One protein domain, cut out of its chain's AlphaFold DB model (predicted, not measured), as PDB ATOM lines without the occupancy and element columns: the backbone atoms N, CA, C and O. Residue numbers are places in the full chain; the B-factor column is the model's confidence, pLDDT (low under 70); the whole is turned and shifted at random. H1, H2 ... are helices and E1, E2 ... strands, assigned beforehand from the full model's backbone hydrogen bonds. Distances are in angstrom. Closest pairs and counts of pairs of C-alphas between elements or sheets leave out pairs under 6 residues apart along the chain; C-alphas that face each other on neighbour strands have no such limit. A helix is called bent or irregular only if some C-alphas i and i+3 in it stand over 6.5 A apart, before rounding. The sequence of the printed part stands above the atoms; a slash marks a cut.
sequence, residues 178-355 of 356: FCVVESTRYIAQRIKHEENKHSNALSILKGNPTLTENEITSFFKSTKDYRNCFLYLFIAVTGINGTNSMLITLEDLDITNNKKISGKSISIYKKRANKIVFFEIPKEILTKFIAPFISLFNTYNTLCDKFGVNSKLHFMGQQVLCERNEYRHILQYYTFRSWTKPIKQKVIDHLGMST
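Overview. This is residues 178 to 355 of the 356 residues of an uncharacterized protein of methanotrophic endosymbiont of Bathymodiolus puteoserpentis (Logatchev) (UniProt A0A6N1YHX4). Helices H1, H2 and H6 form a bundle, up and down, each running against the one before it, and H3 follows H2 back along H1. At the far end from H2, the hairpin E1 E2 packs across the start of H6 and the end of H3, and bent H7 wraps round the ends of H1 and H3; residues 322 to 328 stick out. The printed part has 178 residues, in the order H1 H2 H3 H4 H5 E1 E2 H6 H7, with one antiparallel sheet, E1 - E2; it is mostly helix and compact, radius of gyration of the C-alphas 16.6 A, spanning 51 by 40 by 36 A.

Along the chain. H1, residues 178 to 207, runs 44.1 A from C-alpha 178 at (-34.752, -20.800, 49.378). H2 is 213 to 222, H3 224 to 238 (21.0 A), H4 242 to 246 and H5 250 to 253. E1, 263 to 270, spans 22.6 A and E2, 275 to 282, 23.2 A. H6, 283 to 307, spans 34.8 A with a kink of 39 degrees near residue 290; it is only just irregular, C-alphas 288 and 291 being 6.9 A apart. H7, 331 to 353, was assigned as one helix by its hydrogen bonds but is bent, C-alphas 342 and 345 being 8.1 A apart; its arms H7a, 331 to 342, and H7b, 345 to 353, are about perpendicular at 87 degrees. H7a is itself irregular, C-alphas 339 and 342 being 6.9 A apart. H7b ends at C-alpha 353, (-49.157, -16.608, 46.504).

Arrangement. H1, the hub, touches H3, closest C-alphas Glu 194 and Tyr 226, 5.6 A. H1 and H6 touch at Ser 199 and Leu 296, 6.7 A, the same way at 34 degrees, a tilt only just short of steep. N 266 and O 279 of E1 and E2 are 2.9 A apart, within hydrogen-bond range. H5 touches H6, closest C-alphas Leu 250 and Ile 294, 6.3 A. H4 only just touches H7a, with 3 pairs of C-alphas within 8 A, the closest Gly 242 and Tyr 333, 5.5 A. Every O i to N i+4 pair is within range in H1, H2, H3, H4 and H7b, against 19 of 21 in H6 and 4 of 8 in H7a; H5 is too short for one.

Size, cuts and confidence. The C-alphas farthest apart, Thr 210 and Pro 342, are 51.2 A apart. The printed part has no cut; the link H6 to H7 is long, 23 residues. Mean pLDDT of the printed part is 72.6, with residues 317 to 343 among those under 70.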
ATOM      1  N   PHE A 178     -34.362 -22.086  48.812       62.47
ATOM      2  CA  PHE A 178     -34.752 -20.800  49.378       62.47
ATOM      3  C   PHE A 178     -34.069 -19.625  48.665       62.47
ATOM      4  O   PHE A 178     -34.733 -18.663  48.289       62.47
ATOM      5  N   CYS A 179     -32.759 -19.715  48.416       59.69
ATOM      6  CA  CYS A 179     -32.011 -18.679  47.707       59.69
ATOM      7  C   CYS A 179     -32.542 -18.464  46.282       59.69
ATOM      8  O   CYS A 179     -32.686 -17.320  45.844       59.69
ATOM      9  N   VAL A 180     -32.885 -19.541  45.569       61.56
ATOM     10  CA  VAL A 180     -33.427 -19.461  44.205       61.56
ATOM     11  C   VAL A 180     -34.828 -18.841  44.186       61.56
ATOM     12  O   VAL A 180     -35.097 -17.972  43.350       61.56
ATOM     13  N   VAL A 181     -35.709 -19.232  45.113       64.50
ATOM     14  CA  VAL A 181     -37.060 -18.656  45.243       64.50
ATOM     15  C   VAL A 181     -36.981 -17.166  45.575       64.50
ATOM     16  O   VAL A 181     -37.588 -16.350  44.882       64.50
ATOM     17  N   GLU A 182     -36.175 -16.789  46.567       63.22
ATOM     18  CA  GLU A 182     -36.014 -15.396  46.989       63.22
ATOM     19  C   GLU A 182     -35.374 -14.514  45.912       63.22
ATOM     20  O   GLU A 182     -35.831 -13.398  45.662       63.22
ATOM     21  N   SER A 183     -34.374 -15.034  45.197       62.72
ATOM     22  CA  SER A 183     -33.771 -14.330  44.059       62.72
ATOM     23  C   SER A 183     -34.787 -14.116  42.938       62.72
ATOM     24  O   SER A 183     -34.867 -13.030  42.361       62.72
ATOM     25  N   THR A 184     -35.623 -15.121  42.665       70.75
ATOM     26  CA  THR A 184     -36.698 -15.009  41.673       70.75
ATOM     27  C   THR A 184     -37.756 -13.994  42.106       70.75
ATOM     28  O   THR A 184     -38.202 -13.187  41.289       70.75
ATOM     29  N   ARG A 185     -38.108 -13.962  43.398       69.56
ATOM     30  CA  ARG A 185     -39.033 -12.982  43.986       69.56
ATOM     31  C   ARG A 185     -38.511 -11.555  43.837       69.56
ATOM     32  O   ARG A 185     -39.235 -10.686  43.350       69.56
ATOM     33  N   TYR A 186     -37.251 -11.328  44.201       71.56
ATOM     34  CA  TYR A 186     -36.590 -10.036  44.043       71.56
ATOM     35  C   TYR A 186     -36.609  -9.574  42.578       71.56
ATOM     36  O   TYR A 186     -36.959  -8.431  42.278       71.56
ATOM     37  N   ILE A 187     -36.309 -10.477  41.641       76.19
ATOM     38  CA  ILE A 187     -36.294 -10.156  40.210       76.19
ATOM     39  C   ILE A 187     -37.702  -9.865  39.683       76.19
ATOM     40  O   ILE A 187     -37.879  -8.898  38.944       76.19
ATOM     41  N   ALA A 188     -38.719 -10.613  40.111       81.25
ATOM     42  CA  ALA A 188     -40.111 -10.337  39.765       81.25
ATOM     43  C   ALA A 188     -40.570  -8.945  40.240       81.25
ATOM     44  O   ALA A 188     -41.240  -8.225  39.497       81.25
ATOM     45  N   GLN A 189     -40.184  -8.531  41.453       81.31
ATOM     46  CA  GLN A 189     -40.462  -7.180  41.955       81.31
ATOM     47  C   GLN A 189     -39.737  -6.107  41.137       81.31
ATOM     48  O   GLN A 189     -40.338  -5.095  40.771       81.31
ATOM     49  N   ARG A 190     -38.468  -6.348  40.790       81.62
ATOM     50  CA  ARG A 190     -37.675  -5.427  39.969       81.62
ATOM     51  C   ARG A 190     -38.255  -5.242  38.567       81.62
ATOM     52  O   ARG A 190     -38.302  -4.115  38.091       81.62
ATOM     53  N   ILE A 191     -38.760  -6.306  37.938       86.75
ATOM     54  CA  ILE A 191     -39.434  -6.224  36.629       86.75
ATOM     55  C   ILE A 191     -40.632  -5.282  36.698       86.75
ATOM     56  O   ILE A 191     -40.726  -4.385  35.869       86.75
ATOM     57  N   LYS A 192     -41.511  -5.438  37.697       87.44
ATOM     58  CA  LYS A 192     -42.680  -4.556  37.872       87.44
ATOM     59  C   LYS A 192     -42.275  -3.099  38.098       87.44
ATOM     60  O   LYS A 192     -42.914  -2.183  37.590       87.44
ATOM     61  N   HIS A 193     -41.215  -2.870  38.872       84.31
ATOM     62  CA  HIS A 193     -40.713  -1.522  39.118       84.31
ATOM     63  C   HIS A 193     -40.195  -0.858  37.831       84.31
ATOM     64  O   HIS A 193     -40.596   0.262  37.510       84.31
ATOM     65  N   GLU A 194     -39.345  -1.555  37.074       85.56
ATOM     66  CA  GLU A 194     -38.789  -1.022  35.825       85.56
ATOM     67  C   GLU A 194     -39.855  -0.892  34.722       85.56
ATOM     68  O   GLU A 194     -39.825   0.072  33.960       85.56
ATOM     69  N   GLU A 195     -40.843  -1.791  34.662       88.94
ATOM     70  CA  GLU A 195     -41.984  -1.689  33.739       88.94
ATOM     71  C   GLU A 195     -42.698  -0.337  33.878       88.94
ATOM     72  O   GLU A 195     -42.902   0.359  32.882       88.94
ATOM     73  N   ASN A 196     -43.034   0.068  35.107       86.31
ATOM     74  CA  ASN A 196     -43.713   1.339  35.372       86.31
ATOM     75  C   ASN A 196     -42.874   2.534  34.905       86.31
ATOM     76  O   ASN A 196     -43.375   3.456  34.256       86.31
ATOM     77  N   LYS A 197     -41.573   2.507  35.204       86.56
ATOM     78  CA  LYS A 197     -40.626   3.551  34.807       86.56
ATOM     79  C   LYS A 197     -40.544   3.685  33.285       86.56
ATOM     80  O   LYS A 197     -40.613   4.797  32.760       86.56
ATOM     81  N   HIS A 198     -40.429   2.569  32.569       90.81
ATOM     82  CA  HIS A 198     -40.300   2.581  31.114       90.81
ATOM     83  C   HIS A 198     -41.623   2.855  30.397       90.81
ATOM     84  O   HIS A 198     -41.609   3.522  29.366       90.81
ATOM     85  N   SER A 199     -42.760   2.430  30.947       87.94
ATOM     86  CA  SER A 199     -44.081   2.752  30.394       87.94
ATOM     87  C   SER A 199     -44.339   4.261  30.394       87.94
ATOM     88  O   SER A 199     -44.811   4.810  29.398       87.94
ATOM     89  N   ASN A 200     -43.943   4.952  31.468       85.94
ATOM     90  CA  ASN A 200     -44.019   6.413  31.550       85.94
ATOM     91  C   ASN A 200     -43.075   7.102  30.558       85.94
ATOM     92  O   ASN A 200     -43.463   8.056  29.894       85.94
ATOM     93  N   ALA A 201     -41.840   6.616  30.420       86.38
ATOM     94  CA  ALA A 201     -40.913   7.169  29.436       86.38
ATOM     95  C   ALA A 201     -41.433   6.977  27.997       86.38
ATOM     96  O   ALA A 201     -41.367   7.897  27.185       86.38
ATOM     97  N   LEU A 202     -42.003   5.810  27.683       88.50
ATOM     98  CA  LEU A 202     -42.506   5.503  26.347       88.50
ATOM     99  C   LEU A 202     -43.754   6.313  25.975       88.50
ATOM    100  O   LEU A 202     -43.908   6.694  24.813       88.50
ATOM    101  N   SER A 203     -44.632   6.608  26.937       86.31
ATOM    102  CA  SER A 203     -45.813   7.445  26.693       86.31
ATOM    103  C   SER A 203     -45.428   8.881  26.314       86.31
ATOM    104  O   SER A 203     -46.027   9.443  25.395       86.31
ATOM    105  N   ILE A 204     -44.374   9.429  26.932       84.81
ATOM    106  CA  ILE A 204     -43.801  10.738  26.582       84.81
ATOM    107  C   ILE A 204     -43.277  10.727  25.141       84.81
ATOM    108  O   ILE A 204     -43.622  11.611  24.357       84.81
ATOM    109  N   LEU A 205     -42.501   9.704  24.759       86.69
ATOM    110  CA  LEU A 205     -41.965   9.579  23.394       86.69
ATOM    111  C   LEU A 205     -43.091   9.463  22.358       86.69
ATOM    112  O   LEU A 205     -43.040  10.088  21.303       86.69
ATOM    113  N   LYS A 206     -44.145   8.701  22.668       85.62
ATOM    114  CA  LYS A 206     -45.304   8.539  21.781       85.62
ATOM    115  C   LYS A 206     -46.058   9.854  21.548       85.62
ATOM    116  O   LYS A 206     -46.569  10.066  20.449       85.62
ATOM    117  N   GLY A 207     -46.142  10.711  22.566       83.12
ATOM    118  CA  GLY A 207     -46.810  12.013  22.493       83.12
ATOM    119  C   GLY A 207     -45.991  13.113  21.808       83.12
ATOM    120  O   GLY A 207     -46.548  14.161  21.493       83.12
ATOM    121  N   ASN A 208     -44.697  12.893  21.565       82.19
ATOM    122  CA  ASN A 208     -43.810  13.896  20.986       82.19
ATOM    123  C   ASN A 208     -43.854  13.855  19.437       82.19
ATOM    124  O   ASN A 208     -43.458  12.853  18.832       82.19
ATOM    125  N   PRO A 209     -44.323  14.926  18.762       78.44
ATOM    126  CA  PRO A 209     -44.398  14.975  17.301       78.44
ATOM    127  C   PRO A 209     -43.027  15.124  16.624       78.44
ATOM    128  O   PRO A 209     -42.901  14.790  15.449       78.44
ATOM    129  N   THR A 210     -42.006  15.590  17.348       84.62
ATOM    130  CA  THR A 210     -40.654  15.873  16.843       84.62
ATOM    131  C   THR A 210     -39.617  14.950  17.479       84.62
ATOM    132  O   THR A 210     -38.570  15.399  17.939       84.62
ATOM    133  N   LEU A 211     -39.933  13.657  17.556       83.81
ATOM    134  CA  LEU A 211     -39.038  12.647  18.113       83.81
ATOM    135  C   LEU A 211     -37.801  12.443  17.227       83.81
ATOM    136  O   LEU A 211     -37.906  12.378  16.002       83.81
ATOM    137  N   THR A 212     -36.643  12.276  17.851       85.56
ATOM    138  CA  THR A 212     -35.366  12.002  17.188       85.56
ATOM    139  C   THR A 212     -34.956  10.534  17.327       85.56
ATOM    140  O   THR A 212     -35.304   9.846  18.291       85.56
ATOM    141  N   GLU A 213     -34.138  10.047  16.392       83.12
ATOM    142  CA  GLU A 213     -33.526   8.711  16.466       83.12
ATOM    143  C   GLU A 213     -32.724   8.503  17.765       83.12
ATOM    144  O   GLU A 213     -32.754   7.422  18.363       83.12
ATOM    145  N   ASN A 214     -32.052   9.554  18.242       84.56
ATOM    146  CA  ASN A 214     -31.283   9.524  19.484       84.56
ATOM    147  C   ASN A 214     -32.171   9.278  20.709       84.56
ATOM    148  O   ASN A 214     -31.776   8.529  21.600       84.56
ATOM    149  N   GLU A 215     -33.374   9.850  20.757       86.31
ATOM    150  CA  GLU A 215     -34.324   9.626  21.855       86.31
ATOM    151  C   GLU A 215     -34.865   8.189  21.850       86.31
ATOM    152  O   GLU A 215     -34.900   7.544  22.900       86.31
ATOM    153  N   ILE A 216     -35.199   7.646  20.673       84.00
ATOM    154  CA  ILE A 216     -35.631   6.244  20.507       84.00
ATOM    155  C   ILE A 216     -34.513   5.283  20.941       84.00
ATOM    156  O   ILE A 216     -34.743   4.316  21.671       84.00
ATOM    157  N   THR A 217     -33.279   5.565  20.526       81.00
ATOM    158  CA  THR A 217     -32.105   4.752  20.869       81.00
ATOM    159  C   THR A 217     -31.754   4.860  22.355       81.00
ATOM    160  O   THR A 217     -31.416   3.859  22.990       81.00
ATOM    161  N   SER A 218     -31.873   6.052  22.942       84.25
ATOM    162  CA  SER A 218     -31.675   6.276  24.378       84.25
ATOM    163  C   SER A 218     -32.697   5.498  25.207       84.25
ATOM    164  O   SER A 218     -32.328   4.801  26.156       84.25
ATOM    165  N   PHE A 219     -33.967   5.509  24.789       87.81
ATOM    166  CA  PHE A 219     -35.001   4.686  25.405       87.81
ATOM    167  C   PHE A 219     -34.633   3.204  25.364       87.81
ATOM    168  O   PHE A 219     -34.595   2.558  26.413       87.81
ATOM    169  N   PHE A 220     -34.268   2.677  24.191       83.12
ATOM    170  CA  PHE A 220     -33.834   1.288  24.049       83.12
ATOM    171  C   PHE A 220     -32.707   0.935  25.027       83.12
ATOM    172  O   PHE A 220     -32.807  -0.060  25.749       83.12
ATOM    173  N   LYS A 221     -31.665   1.772  25.111       80.06
ATOM    174  CA  LYS A 221     -30.550   1.576  26.052       80.06
ATOM    175  C   LYS A 221     -31.027   1.580  27.506       80.06
ATOM    176  O   LYS A 221     -30.625   0.708  28.273       80.06
ATOM    177  N   SER A 222     -31.929   2.492  27.868       83.19
ATOM    178  CA  SER A 222     -32.472   2.586  29.229       83.19
ATOM    179  C   SER A 222     -33.241   1.331  29.655       83.19
ATOM    180  O   SER A 222     -33.171   0.947  30.818       83.19
ATOM    181  N   THR A 223     -33.906   0.636  28.722       83.06
ATOM    182  CA  THR A 223     -34.686  -0.585  29.017       83.06
ATOM    183  C   THR A 223     -33.844  -1.839  29.244       83.06
ATOM    184  O   THR A 223     -34.387  -2.930  29.411       83.06
ATOM    185  N   LYS A 224     -32.510  -1.750  29.206       77.75
ATOM    186  CA  LYS A 224     -31.655  -2.941  29.247       77.75
ATOM    187  C   LYS A 224     -31.856  -3.791  30.505       77.75
ATOM    188  O   LYS A 224     -31.974  -5.007  30.397       77.75
ATOM    189  N   ASP A 225     -31.952  -3.161  31.669       74.56
ATOM    190  CA  ASP A 225     -32.104  -3.890  32.931       74.56
ATOM    191  C   ASP A 225     -33.479  -4.551  33.040       74.56
ATOM    192  O   ASP A 225     -33.565  -5.717  33.418       74.56
ATOM    193  N   TYR A 226     -34.539  -3.858  32.613       84.56
ATOM    194  CA  TYR A 226     -35.883  -4.429  32.510       84.56
ATOM    195  C   TYR A 226     -35.901  -5.695  31.650       84.56
ATOM    196  O   TYR A 226     -36.393  -6.738  32.078       84.56
ATOM    197  N   ARG A 227     -35.294  -5.617  30.461       82.62
ATOM    198  CA  ARG A 227     -35.193  -6.729  29.507       82.62
ATOM    199  C   ARG A 227     -34.422  -7.917  30.075       82.62
ATOM    200  O   ARG A 227     -34.891  -9.051  30.001       82.62
ATOM    201  N   ASN A 228     -33.285  -7.657  30.716       76.62
ATOM    202  CA  ASN A 228     -32.462  -8.693  31.339       76.62
ATOM    203  C   ASN A 228     -33.173  -9.373  32.514       76.62
ATOM    204  O   ASN A 228     -33.136 -10.599  32.638       76.62
ATOM    205  N   CYS A 229     -33.832  -8.594  33.374       78.88
ATOM    206  CA  CYS A 229     -34.611  -9.139  34.477       78.88
ATOM    207  C   CYS A 229     -35.783  -9.975  33.953       78.88
ATOM    208  O   CYS A 229     -35.982 -11.094  34.426       78.88
ATOM    209  N   PHE A 230     -36.508  -9.484  32.944       87.56
ATOM    210  CA  PHE A 230     -37.594 -10.227  32.310       87.56
ATOM    211  C   PHE A 230     -37.117 -11.565  31.741       87.56
ATOM    212  O   PHE A 230     -37.728 -12.594  32.025       87.56
ATOM    213  N   LEU A 231     -35.996 -11.579  31.015       82.94
ATOM    214  CA  LEU A 231     -35.403 -12.805  30.479       82.94
ATOM    215  C   LEU A 231     -35.058 -13.808  31.591       82.94
ATOM    216  O   LEU A 231     -35.334 -14.998  31.448       82.94
ATOM    217  N   TYR A 232     -34.504 -13.337  32.712       78.62
ATOM    218  CA  TYR A 232     -34.210 -14.190  33.865       78.62
ATOM    219  C   TYR A 232     -35.478 -14.809  34.454       78.62
ATOM    220  O   TYR A 232     -35.530 -16.021  34.665       78.62
ATOM    221  N   LEU A 233     -36.513 -13.999  34.694       85.50
ATOM    222  CA  LEU A 233     -37.787 -14.497  35.211       85.50
ATOM    223  C   LEU A 233     -38.421 -15.495  34.234       85.50
ATOM    224  O   LEU A 233     -38.923 -16.535  34.651       85.50
ATOM    225  N   PHE A 234     -38.361 -15.205  32.935       86.06
ATOM    226  CA  PHE A 234     -38.875 -16.086  31.895       86.06
ATOM    227  C   PHE A 234     -38.165 -17.445  31.907       86.06
ATOM    228  O   PHE A 234     -38.827 -18.482  31.871       86.06
ATOM    229  N   ILE A 235     -36.834 -17.456  32.027       79.62
ATOM    230  CA  ILE A 235     -36.033 -18.678  32.187       79.62
ATOM    231  C   ILE A 235     -36.419 -19.423  33.470       79.62
ATOM    232  O   ILE A 235     -36.652 -20.629  33.406       79.62
ATOM    233  N   ALA A 236     -36.561 -18.716  34.598       78.06
ATOM    234  CA  ALA A 236     -36.944 -19.301  35.887       78.06
ATOM    235  C   ALA A 236     -38.285 -20.046  35.803       78.06
ATOM    236  O   ALA A 236     -38.419 -21.173  36.274       78.06
ATOM    237  N   VAL A 237     -39.280 -19.404  35.185       80.69
ATOM    238  CA  VAL A 237     -40.646 -19.926  35.092       80.69
ATOM    239  C   VAL A 237     -40.734 -21.056  34.076       80.69
ATOM    240  O   VAL A 237     -41.366 -22.075  34.333       80.69
ATOM    241  N   THR A 238     -40.142 -20.892  32.896       77.06
ATOM    242  CA  THR A 238     -40.309 -21.877  31.818       77.06
ATOM    243  C   THR A 238     -39.364 -23.063  31.972       77.06
ATOM    244  O   THR A 238     -39.713 -24.170  31.558       77.06
ATOM    245  N   GLY A 239     -38.205 -22.877  32.609       71.75
ATOM    246  CA  GLY A 239     -37.124 -23.862  32.637       71.75
ATOM    247  C   GLY A 239     -36.455 -24.036  31.270       71.75
ATOM    248  O   GLY A 239     -35.826 -25.067  31.012       71.75
ATOM    249  N   ILE A 240     -36.619 -23.068  30.367       73.06
ATOM    250  CA  ILE A 240     -35.898 -23.001  29.095       73.06
ATOM    251  C   ILE A 240     -34.432 -22.621  29.345       73.06
ATOM    252  O   ILE A 240     -34.138 -21.914  30.301       73.06
ATOM    253  N   ASN A 241     -33.487 -23.078  28.521       69.38
ATOM    254  CA  ASN A 241     -32.118 -22.552  28.615       69.38
ATOM    255  C   ASN A 241     -32.023 -21.160  27.986       69.38
ATOM    256  O   ASN A 241     -32.858 -20.768  27.167       69.38
ATOM    257  N   GLY A 242     -30.963 -20.442  28.360       66.62
ATOM    258  CA  GLY A 242     -30.677 -19.113  27.834       66.62
ATOM    259  C   GLY A 242     -30.616 -19.072  26.308       66.62
ATOM    260  O   GLY A 242     -31.091 -18.116  25.716       66.62
ATOM    261  N   THR A 243     -30.109 -20.108  25.632       66.38
ATOM    262  CA  THR A 243     -30.001 -20.037  24.169       66.38
ATOM    263  C   THR A 243     -31.305 -20.270  23.433       66.38
ATOM    264  O   THR A 243     -31.549 -19.628  22.417       66.38
ATOM    265  N   ASN A 244     -32.179 -21.139  23.937       70.19
ATOM    266  CA  ASN A 244     -33.495 -21.315  23.342       70.19
ATOM    267  C   ASN A 244     -34.365 -20.077  23.598       70.19
ATOM    268  O   ASN A 244     -35.122 -19.699  22.710       70.19
ATOM    269  N   SER A 245     -34.237 -19.399  24.749       75.06
ATOM    270  CA  SER A 245     -34.977 -18.148  24.978       75.06
ATOM    271  C   SER A 245     -34.547 -17.018  24.040       75.06
ATOM    272  O   SER A 245     -35.362 -16.159  23.720       75.06
ATOM    273  N   MET A 246     -33.316 -17.044  23.516       71.94
ATOM    274  CA  MET A 246     -32.878 -16.075  22.503       71.94
ATOM    275  C   MET A 246     -33.589 -16.229  21.156       71.94
ATOM    276  O   MET A 246     -33.651 -15.261  20.403       71.94
ATOM    277  N   LEU A 247     -34.124 -17.416  20.857       73.56
ATOM    278  CA  LEU A 247     -34.829 -17.706  19.605       73.56
ATOM    279  C   LEU A 247     -36.317 -17.345  19.656       73.56
ATOM    280  O   LEU A 247     -36.985 -17.416  18.630       73.56
ATOM    281  N   ILE A 248     -36.829 -16.960  20.827       79.44
ATOM    282  CA  ILE A 248     -38.229 -16.577  21.013       79.44
ATOM    283  C   ILE A 248     -38.451 -15.176  20.451       79.44
ATOM    284  O   ILE A 248     -37.797 -14.209  20.866       79.44
ATOM    285  N   THR A 249     -39.398 -15.071  19.526       83.31
ATOM    286  CA  THR A 249     -39.865 -13.798  18.976       83.31
ATOM    287  C   THR A 249     -40.936 -13.165  19.865       83.31
ATOM    288  O   THR A 249     -41.553 -13.827  20.701       83.31
ATOM    289  N   LEU A 250     -41.191 -11.864  19.693       84.00
ATOM    290  CA  LEU A 250     -42.326 -11.222  20.370       84.00
ATOM    291  C   LEU A 250     -43.677 -11.830  19.945       84.00
ATOM    292  O   LEU A 250     -44.580 -11.931  20.773       84.00
ATOM    293  N   GLU A 251     -43.796 -12.289  18.698       80.50
ATOM    294  CA  GLU A 251     -45.001 -12.940  18.160       80.50
ATOM    295  C   GLU A 251     -45.279 -14.281  18.851       80.50
ATOM    296  O   GLU A 251     -46.418 -14.575  19.218       80.50
ATOM    297  N   ASP A 252     -44.228 -15.056  19.139       78.56
ATOM    298  CA  ASP A 252     -44.339 -16.302  19.907       78.56
ATOM    299  C   ASP A 252     -44.945 -16.066  21.295       78.56
ATOM    300  O   ASP A 252     -45.602 -16.946  21.860       78.56
ATOM    301  N   LEU A 253     -44.776 -14.862  21.846       78.56
ATOM    302  CA  LEU A 253     -45.285 -14.472  23.155       78.56
ATOM    303  C   LEU A 253     -46.658 -13.792  23.074       78.56
ATOM    304  O   LEU A 253     -47.404 -13.886  24.047       78.56
ATOM    305  N   ASP A 254     -47.052 -13.220  21.931       67.94
ATOM    306  CA  ASP A 254     -48.268 -12.402  21.799       67.94
ATOM    307  C   ASP A 254     -49.557 -13.196  22.056       67.94
ATOM    308  O   ASP A 254     -49.780 -14.288  21.525       67.94
ATOM    309  N   ILE A 255     -50.408 -12.672  22.932       64.75
ATOM    310  CA  ILE A 255     -51.614 -13.350  23.398       64.75
ATOM    311  C   ILE A 255     -52.813 -12.623  22.813       64.75
ATOM    312  O   ILE A 255     -53.402 -11.741  23.437       64.75
ATOM    313  N   THR A 256     -53.214 -13.020  21.612       55.44
ATOM    314  CA  THR A 256     -54.449 -12.517  21.014       55.44
ATOM    315  C   THR A 256     -55.637 -12.951  21.876       55.44
ATOM    316  O   THR A 256     -55.892 -14.148  22.017       55.44
ATOM    317  N   ASN A 257     -56.316 -11.966  22.477       43.91
ATOM    318  CA  ASN A 257     -57.487 -12.051  23.361       43.91
ATOM    319  C   ASN A 257     -58.296 -13.352  23.234       43.91
ATOM    320  O   ASN A 257     -59.271 -13.435  22.489       43.91
ATOM    321  N   ASN A 258     -57.940 -14.358  24.029       43.62
ATOM    322  CA  ASN A 258     -58.743 -15.559  24.169       43.62
ATOM    323  C   ASN A 258     -59.353 -15.536  25.569       43.62
ATOM    324  O   ASN A 258     -58.633 -15.597  26.557       43.62
ATOM    325  N   LYS A 259     -60.682 -15.432  25.700       51.03
ATOM    326  CA  LYS A 259     -61.374 -15.332  27.008       51.03
ATOM    327  C   LYS A 259     -61.148 -16.551  27.933       51.03
ATOM    328  O   LYS A 259     -61.592 -16.545  29.076       51.03
ATOM    329  N   LYS A 260     -60.434 -17.582  27.461       52.31
ATOM    330  CA  LYS A 260     -60.063 -18.813  28.171       52.31
ATOM    331  C   LYS A 260     -58.544 -19.045  28.182       52.31
ATOM    332  O   LYS A 260     -58.079 -20.089  27.742       52.31
ATOM    333  N   ILE A 261     -57.735 -18.095  28.652       55.69
ATOM    334  CA  ILE A 261     -56.298 -18.371  28.843       55.69
ATOM    335  C   ILE A 261     -56.164 -19.284  30.072       55.69
ATOM    336  O   ILE A 261     -56.313 -18.806  31.192       55.69
ATOM    337  N   SER A 262     -55.947 -20.589  29.885       59.28
ATOM    338  CA  SER A 262     -55.517 -21.537  30.935       59.28
ATOM    339  C   SER A 262     -53.986 -21.609  31.065       59.28
ATOM    340  O   SER A 262     -53.464 -22.245  31.970       59.28
ATOM    341  N   GLY A 263     -53.273 -20.916  30.176       68.94
ATOM    342  CA  GLY A 263     -51.830 -20.966  29.962       68.94
ATOM    343  C   GLY A 263     -51.548 -20.779  28.467       68.94
ATOM    344  O   GLY A 263     -52.488 -20.675  27.673       68.94
ATOM    345  N   LYS A 264     -50.276 -20.713  28.071       75.31
ATOM    346  CA  LYS A 264     -49.850 -20.672  26.660       75.31
ATOM    347  C   LYS A 264     -48.685 -21.631  26.474       75.31
ATOM    348  O   LYS A 264     -47.731 -21.580  27.245       75.31
ATOM    349  N   SER A 265     -48.769 -22.485  25.461       75.00
ATOM    350  CA  SER A 265     -47.629 -23.279  25.009       75.00
ATOM    351  C   SER A 265     -46.907 -22.516  23.905       75.00
ATOM    352  O   SER A 265     -47.551 -22.045  22.966       75.00
ATOM    353  N   ILE A 266     -45.593 -22.360  24.036       75.88
ATOM    354  CA  ILE A 266     -44.729 -21.788  23.003       75.88
ATOM    355  C   ILE A 266     -43.920 -22.912  22.377       75.88
ATOM    356  O   ILE A 266     -43.310 -23.713  23.087       75.88
ATOM    357  N   SER A 267     -43.898 -22.942  21.048       74.25
ATOM    358  CA  SER A 267     -43.125 -23.884  20.250       74.25
ATOM    359  C   SER A 267     -41.964 -23.173  19.570       74.25
ATOM    360  O   SER A 267     -42.181 -22.232  18.816       74.25
ATOM    361  N   ILE A 268     -40.740 -23.649  19.782       71.50
ATOM    362  CA  ILE A 268     -39.546 -23.104  19.132       71.50
ATOM    363  C   ILE A 268     -39.035 -24.129  18.133       71.50
ATOM    364  O   ILE A 268     -38.683 -25.251  18.514       71.50
ATOM    365  N   TYR A 269     -38.972 -23.741  16.860       66.56
ATOM    366  CA  TYR A 269     -38.392 -24.583  15.822       66.56
ATOM    367  C   TYR A 269     -36.866 -24.461  15.806       66.56
ATOM    368  O   TYR A 269     -36.294 -23.414  15.499       66.56
ATOM    369  N   LYS A 270     -36.192 -25.571  16.099       60.88
ATOM    370  CA  LYS A 270     -34.741 -25.713  15.992       60.88
ATOM    371  C   LYS A 270     -34.390 -26.194  14.595       60.88
ATOM    372  O   LYS A 270     -34.380 -27.392  14.326       60.88
ATOM    373  N   LYS A 271     -34.076 -25.252  13.703       50.75
ATOM    374  CA  LYS A 271     -33.761 -25.538  12.293       50.75
ATOM    375  C   LYS A 271     -32.585 -26.507  12.106       50.75
ATOM    376  O   LYS A 271     -32.600 -27.269  11.147       50.75
ATOM    377  N   ARG A 272     -31.576 -26.484  12.989       44.28
ATOM    378  CA  ARG A 272     -30.390 -27.357  12.891       44.28
ATOM    379  C   ARG A 272     -30.693 -28.793  13.338       44.28
ATOM    380  O   ARG A 272     -30.289 -29.722  12.651       44.28
ATOM    381  N   ALA A 273     -31.457 -28.972  14.413       46.09
ATOM    382  CA  ALA A 273     -31.911 -30.279  14.893       46.09
ATOM    383  C   ALA A 273     -33.226 -30.777  14.262       46.09
ATOM    384  O   ALA A 273     -33.698 -31.846  14.632       46.09
ATOM    385  N   ASN A 274     -33.838 -30.006  13.356       53.50
ATOM    386  CA  ASN A 274     -35.142 -30.292  12.750       53.50
ATOM    387  C   ASN A 274     -36.204 -30.751  13.772       53.50
ATOM    388  O   ASN A 274     -36.922 -31.727  13.563       53.50
ATOM    389  N   LYS A 275     -36.275 -30.062  14.915       59.69
ATOM    390  CA  LYS A 275     -37.191 -30.414  16.008       59.69
ATOM    391  C   LYS A 275     -37.890 -29.199  16.581       59.69
ATOM    392  O   LYS A 275     -37.372 -28.085  16.526       59.69
ATOM    393  N   ILE A 276     -39.054 -29.432  17.170       67.56
ATOM    394  CA  ILE A 276     -39.830 -28.409  17.867       67.56
ATOM    395  C   ILE A 276     -39.731 -28.678  19.367       67.56
ATOM    396  O   ILE A 276     -39.958 -29.800  19.813       67.56
ATOM    397  N   VAL A 277     -39.377 -27.653  20.142       66.19
ATOM    398  CA  VAL A 277     -39.372 -27.725  21.610       66.19
ATOM    399  C   VAL A 277     -40.528 -26.906  22.154       66.19
ATOM    400  O   VAL A 277     -40.711 -25.761  21.742       66.19
ATOM    401  N   PHE A 278     -41.282 -27.497  23.077       72.62
ATOM    402  CA  PHE A 278     -42.465 -26.888  23.673       72.62
ATOM    403  C   PHE A 278     -42.202 -26.460  25.112       72.62
ATOM    404  O   PHE A 278     -41.565 -27.182  25.882       72.62
ATOM    405  N   PHE A 279     -42.737 -25.300  25.479       75.56
ATOM    406  CA  PHE A 279     -42.692 -24.773  26.839       75.56
ATOM    407  C   PHE A 279     -44.069 -24.260  27.227       75.56
ATOM    408  O   PHE A 279     -44.657 -23.461  26.505       75.56
ATOM    409  N   GLU A 280     -44.566 -24.689  28.381       75.88
ATOM    410  CA  GLU A 280     -45.780 -24.122  28.956       75.88
ATOM    411  C   GLU A 280     -45.477 -22.911  29.825       75.88
ATOM    412  O   GLU A 280     -44.534 -22.900  30.627       75.88
ATOM    413  N   ILE A 281     -46.344 -21.914  29.685       82.12
ATOM    414  CA  ILE A 281     -46.338 -20.701  30.479       82.12
ATOM    415  C   ILE A 281     -47.649 -20.614  31.264       82.12
ATOM    416  O   ILE A 281     -48.727 -20.605  30.656       82.12
ATOM    417  N   PRO A 282     -47.579 -20.491  32.601       80.38
ATOM    418  CA  PRO A 282     -48.754 -20.285  33.433       80.38
ATOM    419  C   PRO A 282     -49.495 -18.989  33.086       80.38
ATOM    420  O   PRO A 282     -48.880 -17.951  32.821       80.38
ATOM    421  N   LYS A 283     -50.830 -19.027  33.169       79.00
ATOM    422  CA  LYS A 283     -51.716 -17.878  32.911       79.00
ATOM    423  C   LYS A 283     -51.307 -16.617  33.672       79.00
ATOM    424  O   LYS A 283     -51.303 -15.527  33.113       79.00
ATOM    425  N   GLU A 284     -50.984 -16.759  34.949       77.44
ATOM    426  CA  GLU A 284     -50.668 -15.625  35.820       77.44
ATOM    427  C   GLU A 284     -49.374 -14.928  35.411       77.44
ATOM    428  O   GLU A 284     -49.269 -13.710  35.510       77.44
ATOM    429  N   ILE A 285     -48.399 -15.687  34.910       83.62
ATOM    430  CA  ILE A 285     -47.140 -15.131  34.416       83.62
ATOM    431  C   ILE A 285     -47.364 -14.413  33.088       83.62
ATOM    432  O   ILE A 285     -46.834 -13.320  32.871       83.62
ATOM    433  N   LEU A 286     -48.201 -14.999  32.229       82.88
ATOM    434  CA  LEU A 286     -48.600 -14.396  30.965       82.88
ATOM    435  C   LEU A 286     -49.216 -13.010  31.171       82.88
ATOM    436  O   LEU A 286     -48.793 -12.050  30.532       82.88
ATOM    437  N   THR A 287     -50.176 -12.893  32.088       81.19
ATOM    438  CA  THR A 287     -50.866 -11.624  32.345       81.19
ATOM    439  C   THR A 287     -50.004 -10.625  33.109       81.19
ATOM    440  O   THR A 287     -50.006  -9.449  32.759       81.19
ATOM    441  N   LYS A 288     -49.265 -11.066  34.138       82.62
ATOM    442  CA  LYS A 288     -48.526 -10.161  35.035       82.62
ATOM    443  C   LYS A 288     -47.208  -9.652  34.451       82.62
ATOM    444  O   LYS A 288     -46.798  -8.558  34.812       82.62
ATOM    445  N   PHE A 289     -46.520 -10.441  33.624       88.19
ATOM    446  CA  PHE A 289     -45.147 -10.119  33.210       88.19
ATOM    447  C   PHE A 289     -44.961 -10.101  31.696       88.19
ATOM    448  O   PHE A 289     -44.284  -9.216  31.179       88.19
ATOM    449  N   ILE A 290     -45.556 -11.052  30.972       88.12
ATOM    450  CA  ILE A 290     -45.312 -11.195  29.530       88.12
ATOM    451  C   ILE A 290     -46.113 -10.175  28.717       88.12
ATOM    452  O   ILE A 290     -45.540  -9.494  27.873       88.12
ATOM    453  N   ALA A 291     -47.411 -10.016  28.980       86.31
ATOM    454  CA  ALA A 291     -48.240  -9.069  28.235       86.31
ATOM    455  C   ALA A 291     -47.750  -7.606  28.343       86.31
ATOM    456  O   ALA A 291     -47.654  -6.949  27.301       86.31
ATOM    457  N   PRO A 292     -47.365  -7.087  29.531       88.81
ATOM    458  CA  PRO A 292     -46.800  -5.742  29.630       88.81
ATOM    459  C   PRO A 292     -45.496  -5.579  28.848       88.81
ATOM    460  O   PRO A 292     -45.326  -4.600  28.122       88.81
ATOM    461  N   PHE A 293     -44.613  -6.578  28.930       90.12
ATOM    462  CA  PHE A 293     -43.355  -6.594  28.192       90.12
ATOM    463  C   PHE A 293     -43.585  -6.508  26.678       90.12
ATOM    464  O   PHE A 293     -43.029  -5.630  26.018       90.12
ATOM    465  N   ILE A 294     -44.446  -7.367  26.124       88.94
ATOM    466  CA  ILE A 294     -44.770  -7.355  24.689       88.94
ATOM    467  C   ILE A 294     -45.382  -6.016  24.282       88.94
ATOM    468  O   ILE A 294     -44.972  -5.438  23.280       88.94
ATOM    469  N   SER A 295     -46.340  -5.502  25.057       88.00
ATOM    470  CA  SER A 295     -47.027  -4.240  24.763       88.00
ATOM    471  C   SER A 295     -46.051  -3.063  24.649       88.00
ATOM    472  O   SER A 295     -46.087  -2.293  23.678       88.00
ATOM    473  N   LEU A 296     -45.128  -2.962  25.609       89.12
ATOM    474  CA  LEU A 296     -44.096  -1.933  25.638       89.12
ATOM    475  C   LEU A 296     -43.186  -2.031  24.405       89.12
ATOM    476  O   LEU A 296     -42.948  -1.028  23.728       89.12
ATOM    477  N   PHE A 297     -42.727  -3.234  24.054       89.06
ATOM    478  CA  PHE A 297     -41.799  -3.412  22.935       89.06
ATOM    479  C   PHE A 297     -42.452  -3.374  21.549       89.06
ATOM    480  O   PHE A 297     -41.830  -2.883  20.609       89.06
ATOM    481  N   ASN A 298     -43.721  -3.757  21.417       89.69
ATOM    482  CA  ASN A 298     -44.498  -3.523  20.196       89.69
ATOM    483  C   ASN A 298     -44.695  -2.023  19.948       89.69
ATOM    484  O   ASN A 298     -44.543  -1.541  18.822       89.69
ATOM    485  N   THR A 299     -44.968  -1.260  21.010       89.06
ATOM    486  CA  THR A 299     -45.081   0.202  20.918       89.06
ATOM    487  C   THR A 299     -43.744   0.834  20.517       89.06
ATOM    488  O   THR A 299     -43.716   1.700  19.646       89.06
ATOM    489  N   TYR A 300     -42.629   0.365  21.087       89.75
ATOM    490  CA  TYR A 300     -41.286   0.772  20.669       89.75
ATOM    491  C   TYR A 300     -41.016   0.474  19.184       89.75
ATOM    492  O   TYR A 300     -40.630   1.378  18.446       89.75
ATOM    493  N   ASN A 301     -41.288  -0.749  18.719       90.44
ATOM    494  CA  ASN A 301     -41.088  -1.131  17.318       90.44
ATOM    495  C   ASN A 301     -41.923  -0.271  16.359       90.44
ATOM    496  O   ASN A 301     -41.428   0.126  15.309       90.44
ATOM    497  N   THR A 302     -43.143   0.097  16.761       89.88
ATOM    498  CA  THR A 302     -43.999   1.015  15.992       89.88
ATOM    499  C   THR A 302     -43.364   2.404  15.852       89.88
ATOM    500  O   THR A 302     -43.463   3.028  14.796       89.88
ATOM    501  N   LEU A 303     -42.692   2.909  16.896       89.12
ATOM    502  CA  LEU A 303     -41.937   4.164  16.809       89.12
ATOM    503  C   LEU A 303     -40.727   4.013  15.880       89.12
ATOM    504  O   LEU A 303     -40.511   4.877  15.035       89.12
ATOM    505  N   CYS A 304     -39.980   2.912  15.970       88.06
ATOM    506  CA  CYS A 304     -38.888   2.634  15.036       88.06
ATOM    507  C   CYS A 304     -39.371   2.629  13.578       88.06
ATOM    508  O   CYS A 304     -38.730   3.251  12.737       88.06
ATOM    509  N   ASP A 305     -40.517   2.002  13.288       88.69
ATOM    510  CA  ASP A 305     -41.119   2.002  11.948       88.69
ATOM    511  C   ASP A 305     -41.491   3.411  11.483       88.69
ATOM    512  O   ASP A 305     -41.131   3.818  10.380       88.69
ATOM    513  N   LYS A 306     -42.161   4.185  12.346       86.94
ATOM    514  CA  LYS A 306     -42.580   5.559  12.041       86.94
ATOM    515  C   LYS A 306     -41.401   6.473  11.695       86.94
ATOM    516  O   LYS A 306     -41.541   7.336  10.834       86.94
ATOM    517  N   PHE A 307     -40.271   6.306  12.377       84.25
ATOM    518  CA  PHE A 307     -39.094   7.168  12.238       84.25
ATOM    519  C   PHE A 307     -37.960   6.534  11.415       84.25
ATOM    520  O   PHE A 307     -36.881   7.110  11.325       84.25
ATOM    521  N   GLY A 308     -38.186   5.365  10.803       82.44
ATOM    522  CA  GLY A 308     -37.204   4.693   9.947       82.44
ATOM    523  C   GLY A 308     -35.952   4.187  10.675       82.44
ATOM    524  O   GLY A 308     -34.907   4.030  10.049       82.44
ATOM    525  N   VAL A 309     -36.031   3.928  11.984       81.50
ATOM    526  CA  VAL A 309     -34.879   3.500  12.791       81.50
ATOM    527  C   VAL A 309     -34.695   1.983  12.712       81.50
ATOM    528  O   VAL A 309     -35.587   1.208  13.064       81.50
ATOM    529  N   ASN A 310     -33.500   1.533  12.329       80.62
ATOM    530  CA  ASN A 310     -33.166   0.109  12.222       80.62
ATOM    531  C   ASN A 310     -32.716  -0.507  13.566       80.62
ATOM    532  O   ASN A 310     -31.635  -1.085  13.670       80.62
ATOM    533  N   SER A 311     -33.530  -0.350  14.616       76.88
ATOM    534  CA  SER A 311     -33.246  -0.833  15.984       76.88
ATOM    535  C   SER A 311     -34.374  -1.678  16.593       76.88
ATOM    536  O   SER A 311     -34.406  -1.916  17.800       76.88
ATOM    537  N   LYS A 312     -35.282  -2.179  15.749       81.62
ATOM    538  CA  LYS A 312     -36.426  -3.004  16.154       81.62
ATOM    539  C   LYS A 312     -36.012  -4.250  16.941       81.62
ATOM    540  O   LYS A 312     -35.014  -4.910  16.644       81.62
ATOM    541  N   LEU A 313     -36.835  -4.584  17.927       80.75
ATOM    542  CA  LEU A 313     -36.721  -5.771  18.760       80.75
ATOM    543  C   LEU A 313     -37.605  -6.879  18.215       80.75
ATOM    544  O   LEU A 313     -38.813  -6.877  18.437       80.75
ATOM    545  N   HIS A 314     -36.991  -7.833  17.528       76.12
ATOM    546  CA  HIS A 314     -37.705  -8.987  16.986       76.12
ATOM    547  C   HIS A 314     -37.632 -10.194  17.923       76.12
ATOM    548  O   HIS A 314     -38.620 -10.907  18.092       76.12
ATOM    549  N   PHE A 315     -36.487 -10.375  18.583       77.19
ATOM    550  CA  PHE A 315     -36.224 -11.493  19.485       77.19
ATOM    551  C   PHE A 315     -36.014 -11.021  20.920       77.19
ATOM    552  O   PHE A 315     -35.392  -9.979  21.153       77.19
ATOM    553  N   MET A 316     -36.418 -11.845  21.890       75.31
ATOM    554  CA  MET A 316     -36.040 -11.647  23.293       75.31
ATOM    555  C   MET A 316     -34.514 -11.610  23.459       75.31
ATOM    556  O   MET A 316     -33.994 -10.811  24.230       75.31
ATOM    557  N   GLY A 317     -33.779 -12.424  22.691       66.19
ATOM    558  CA  GLY A 317     -32.316 -12.488  22.749       66.19
ATOM    559  C   GLY A 317     -31.586 -11.270  22.177       66.19
ATOM    560  O   GLY A 317     -30.493 -10.949  22.634       66.19
ATOM    561  N   GLN A 318     -32.195 -10.541  21.233       65.25
ATOM    562  CA  GLN A 318     -31.612  -9.334  20.614       65.25
ATOM    563  C   GLN A 318     -31.483  -8.165  21.609       65.25
ATOM    564  O   GLN A 318     -30.821  -7.161  21.356       65.25
ATOM    565  N   GLN A 319     -32.113  -8.306  22.773       59.56
ATOM    566  CA  GLN A 319     -32.079  -7.353  23.873       59.56
ATOM    567  C   GLN A 319     -30.735  -7.357  24.615       59.56
ATOM    568  O   GLN A 319     -30.401  -6.386  25.295       59.56
ATOM    569  N   VAL A 320     -29.954  -8.424  24.436       53.81
ATOM    570  CA  VAL A 320     -28.633  -8.634  25.026       53.81
ATOM    571  C   VAL A 320     -27.571  -8.201  24.013       53.81
ATOM    572  O   VAL A 320     -26.864  -9.025  23.440       53.81
ATOM    573  N   LEU A 321     -27.472  -6.899  23.732       45.19
ATOM    574  CA  LEU A 321     -26.355  -6.379  22.935       45.19
ATOM    575  C   LEU A 321     -25.221  -5.886  23.838       45.19
ATOM    576  O   LEU A 321     -25.395  -5.040  24.714       45.19
ATOM    577  N   CYS A 322     -24.076  -6.523  23.601       40.06
ATOM    578  CA  CYS A 322     -22.792  -6.426  24.267       40.06
ATOM    579  C   CYS A 322     -22.134  -5.058  24.052       40.06
ATOM    580  O   CYS A 322     -21.926  -4.651  22.912       40.06
ATOM    581  N   GLU A 323     -21.691  -4.418  25.132       35.09
ATOM    582  CA  GLU A 323     -20.576  -3.475  25.066       35.09
ATOM    583  C   GLU A 323     -19.523  -3.938  26.074       35.09
ATOM    584  O   GLU A 323     -19.606  -3.674  27.269       35.09
ATOM    585  N   ARG A 324     -18.615  -4.777  25.561       36.62
ATOM    586  CA  ARG A 324     -17.222  -4.969  25.990       36.62
ATOM    587  C   ARG A 324     -16.914  -4.386  27.381       36.62
ATOM    588  O   ARG A 324     -16.563  -3.217  27.477       36.62
ATOM    589  N   ASN A 325     -16.984  -5.246  28.403       35.75
ATOM    590  CA  ASN A 325     -16.407  -5.104  29.754       35.75
ATOM    591  C   ASN A 325     -17.336  -4.943  30.971       35.75
ATOM    592  O   ASN A 325     -16.785  -4.898  32.061       35.75
ATOM    593  N   GLU A 326     -18.675  -4.991  30.883       34.34
ATOM    594  CA  GLU A 326     -19.526  -5.020  32.106       34.34
ATOM    595  C   GLU A 326     -20.828  -5.854  31.994       34.34
ATOM    596  O   GLU A 326     -21.856  -5.514  32.582       34.34
ATOM    597  N   TYR A 327     -20.813  -6.992  31.280       33.72
ATOM    598  CA  TYR A 327     -21.976  -7.896  31.194       33.72
ATOM    599  C   TYR A 327     -21.659  -9.352  31.534       33.72
ATOM    600  O   TYR A 327     -20.694  -9.935  31.048       33.72
ATOM    601  N   ARG A 328     -22.524  -9.949  32.366       35.75
ATOM    602  CA  ARG A 328     -22.549 -11.385  32.667       35.75
ATOM    603  C   ARG A 328     -23.047 -12.121  31.422       35.75
ATOM    604  O   ARG A 328     -24.222 -12.030  31.074       35.75
ATOM    605  N   HIS A 329     -22.117 -12.791  30.748       38.72
ATOM    606  CA  HIS A 329     -22.375 -13.692  29.630       38.72
ATOM    607  C   HIS A 329     -23.389 -14.787  29.999       38.72
ATOM    608  O   HIS A 329     -23.704 -15.017  31.175       38.72
ATOM    609  N   ILE A 330     -23.902 -15.458  28.966       44.16
ATOM    610  CA  ILE A 330     -24.965 -16.461  29.047       44.16
ATOM    611  C   ILE A 330     -24.601 -17.593  30.035       44.16
ATOM    612  O   ILE A 330     -25.503 -18.199  30.610       44.16
ATOM    613  N   LEU A 331     -23.312 -17.783  30.355       36.78
ATOM    614  CA  LEU A 331     -22.796 -18.621  31.448       36.78
ATOM    615  C   LEU A 331     -23.634 -18.604  32.745       36.78
ATOM    616  O   LEU A 331     -23.936 -19.669  33.281       36.78
ATOM    617  N   GLN A 332     -24.063 -17.432  33.239       40.81
ATOM    618  CA  GLN A 332     -24.901 -17.367  34.453       40.81
ATOM    619  C   GLN A 332     -26.348 -17.810  34.232       40.81
ATOM    620  O   GLN A 332     -27.003 -18.293  35.154       40.81
ATOM    621  N   TYR A 333     -26.859 -17.640  33.019       49.81
ATOM    622  CA  TYR A 333     -28.219 -18.023  32.658       49.81
ATOM    623  C   TYR A 333     -28.319 -19.527  32.339       49.81
ATOM    624  O   TYR A 333     -29.390 -20.116  32.492       49.81
ATOM    625  N   TYR A 334     -27.208 -20.170  31.953       48.41
ATOM    626  CA  TYR A 334     -27.125 -21.614  31.706       48.41
ATOM    627  C   TYR A 334     -27.204 -22.452  32.982       48.41
ATOM    628  O   TYR A 334     -27.972 -23.415  33.031       48.41
ATOM    629  N   THR A 335     -26.468 -22.073  34.029       47.47
ATOM    630  CA  THR A 335     -26.523 -22.749  35.337       47.47
ATOM    631  C   THR A 335     -27.865 -22.544  36.032       47.47
ATOM    632  O   THR A 335     -28.386 -23.459  36.670       47.47
ATOM    633  N   PHE A 336     -28.481 -21.378  35.833       52.38
ATOM    634  CA  PHE A 336     -29.744 -21.029  36.471       52.38
ATOM    635  C   PHE A 336     -30.916 -21.943  36.074       52.38
ATOM    636  O   PHE A 336     -31.737 -22.308  36.920       52.38
ATOM    637  N   ARG A 337     -30.977 -22.394  34.814       56.19
ATOM    638  CA  ARG A 337     -31.966 -23.396  34.377       56.19
ATOM    639  C   ARG A 337     -31.820 -24.705  35.151       56.19
ATOM    640  O   ARG A 337     -32.815 -25.266  35.608       56.19
ATOM    641  N   SER A 338     -30.592 -25.206  35.271       57.97
ATOM    642  CA  SER A 338     -30.309 -26.471  35.953       57.97
ATOM    643  C   SER A 338     -30.732 -26.411  37.422       57.97
ATOM    644  O   SER A 338     -31.322 -27.365  37.920       57.97
ATOM    645  N   TRP A 339     -30.527 -25.264  38.081       60.09
ATOM    646  CA  TRP A 339     -30.923 -25.040  39.476       60.09
ATOM    647  C   TRP A 339     -32.433 -24.891  39.679       60.09
ATOM    648  O   TRP A 339     -32.971 -25.345  40.684       60.09
ATOM    649  N   THR A 340     -33.136 -24.265  38.735       61.38
ATOM    650  CA  THR A 340     -34.584 -24.010  38.855       61.38
ATOM    651  C   THR A 340     -35.442 -25.201  38.443       61.38
ATOM    652  O   THR A 340     -36.564 -25.334  38.925       61.38
ATOM    653  N   LYS A 341     -34.926 -26.108  37.602       65.19
ATOM    654  CA  LYS A 341     -35.644 -27.306  37.138       65.19
ATOM    655  C   LYS A 341     -36.303 -28.131  38.266       65.19
ATOM    656  O   LYS A 341     -37.494 -28.406  38.123       65.19
ATOM    657  N   PRO A 342     -35.617 -28.510  39.367       67.94
ATOM    658  CA  PRO A 342     -36.228 -29.310  40.436       67.94
ATOM    659  C   PRO A 342     -37.289 -28.565  41.265       67.94
ATOM    660  O   PRO A 342     -38.095 -29.207  41.929       67.94
ATOM    661  N   ILE A 343     -37.316 -27.229  41.233       67.31
ATOM    662  CA  ILE A 343     -38.171 -26.410  42.114       67.31
ATOM    663  C   ILE A 343     -39.103 -25.460  41.350       67.31
ATOM    664  O   ILE A 343     -39.763 -24.616  41.952       67.31
ATOM    665  N   LYS A 344     -39.201 -25.615  40.026       74.31
ATOM    666  CA  LYS A 344     -40.007 -24.775  39.126       74.31
ATOM    667  C   LYS A 344     -41.442 -24.589  39.617       74.31
ATOM    668  O   LYS A 344     -41.937 -23.466  39.628       74.31
ATOM    669  N   GLN A 345     -42.097 -25.670  40.046       75.88
ATOM    670  CA  GLN A 345     -43.478 -25.596  40.521       75.88
ATOM    671  C   GLN A 345     -43.603 -24.675  41.740       75.88
ATOM    672  O   GLN A 345     -44.467 -23.812  41.760       75.88
ATOM    673  N   LYS A 346     -42.663 -24.758  42.690       73.56
ATOM    674  CA  LYS A 346     -42.643 -23.902  43.884       73.56
ATOM    675  C   LYS A 346     -42.431 -22.431  43.539       73.56
ATOM    676  O   LYS A 346     -43.033 -21.565  44.162       73.56
ATOM    677  N   VAL A 347     -41.604 -22.140  42.530       75.44
ATOM    678  CA  VAL A 347     -41.426 -20.773  42.013       75.44
ATOM    679  C   VAL A 347     -42.740 -20.242  41.436       75.44
ATOM    680  O   VAL A 347     -43.129 -19.118  41.749       75.44
ATOM    681  N   ILE A 348     -43.436 -21.047  40.627       76.56
ATOM    682  CA  ILE A 348     -44.738 -20.685  40.049       76.56
ATOM    683  C   ILE A 348     -45.765 -20.442  41.162       76.56
ATOM    684  O   ILE A 348     -46.362 -19.368  41.206       76.56
ATOM    685  N   ASP A 349     -45.908 -21.392  42.086       76.06
ATOM    686  CA  ASP A 349     -46.859 -21.320  43.196       76.06
ATOM    687  C   ASP A 349     -46.595 -20.084  44.067       76.06
ATOM    688  O   ASP A 349     -47.512 -19.331  44.386       76.06
ATOM    689  N   HIS A 350     -45.331 -19.803  44.396       71.12
ATOM    690  CA  HIS A 350     -44.962 -18.664  45.236       71.12
ATOM    691  C   HIS A 350     -45.223 -17.308  44.557       71.12
ATOM    692  O   HIS A 350     -45.709 -16.366  45.193       71.12
ATOM    693  N   LEU A 351     -44.961 -17.195  43.249       73.00
ATOM    694  CA  LEU A 351     -45.330 -16.008  42.468       73.00
ATOM    695  C   LEU A 351     -46.859 -15.832  42.379       73.00
ATOM    696  O   LEU A 351     -47.335 -14.694  42.281       73.00
ATOM    697  N   GLY A 352     -47.617 -16.929  42.466       65.31
ATOM    698  CA  GLY A 352     -49.072 -16.939  42.635       65.31
ATOM    699  C   GLY A 352     -49.534 -16.513  44.039       65.31
ATOM    700  O   GLY A 352     -50.499 -15.763  44.160       65.31
ATOM    701  N   MET A 353     -48.817 -16.909  45.099       59.94
ATOM    702  CA  MET A 353     -49.157 -16.608  46.504       59.94
ATOM    703  C   MET A 353     -48.813 -15.185  46.952       59.94
ATOM    704  O   MET A 353     -49.505 -14.645  47.809       59.94
ATOM    705  N   SER A 354     -47.796 -14.540  46.366       50.88
ATOM    706  CA  SER A 354     -47.396 -13.148  46.681       50.88
ATOM    707  C   SER A 354     -48.443 -12.065  46.339       50.88
ATOM    708  O   SER A 354     -48.119 -10.879  46.262       50.88
ATOM    709  N   THR A 355     -49.691 -12.470  46.089       47.06
ATOM    710  CA  THR A 355     -50.821 -11.613  45.721       47.06
ATOM    711  C   THR A 355     -52.044 -11.733  46.634       47.06
ATOM    712  O   THR A 355     -53.108 -11.266  46.233       47.06
TER     713      THR A 355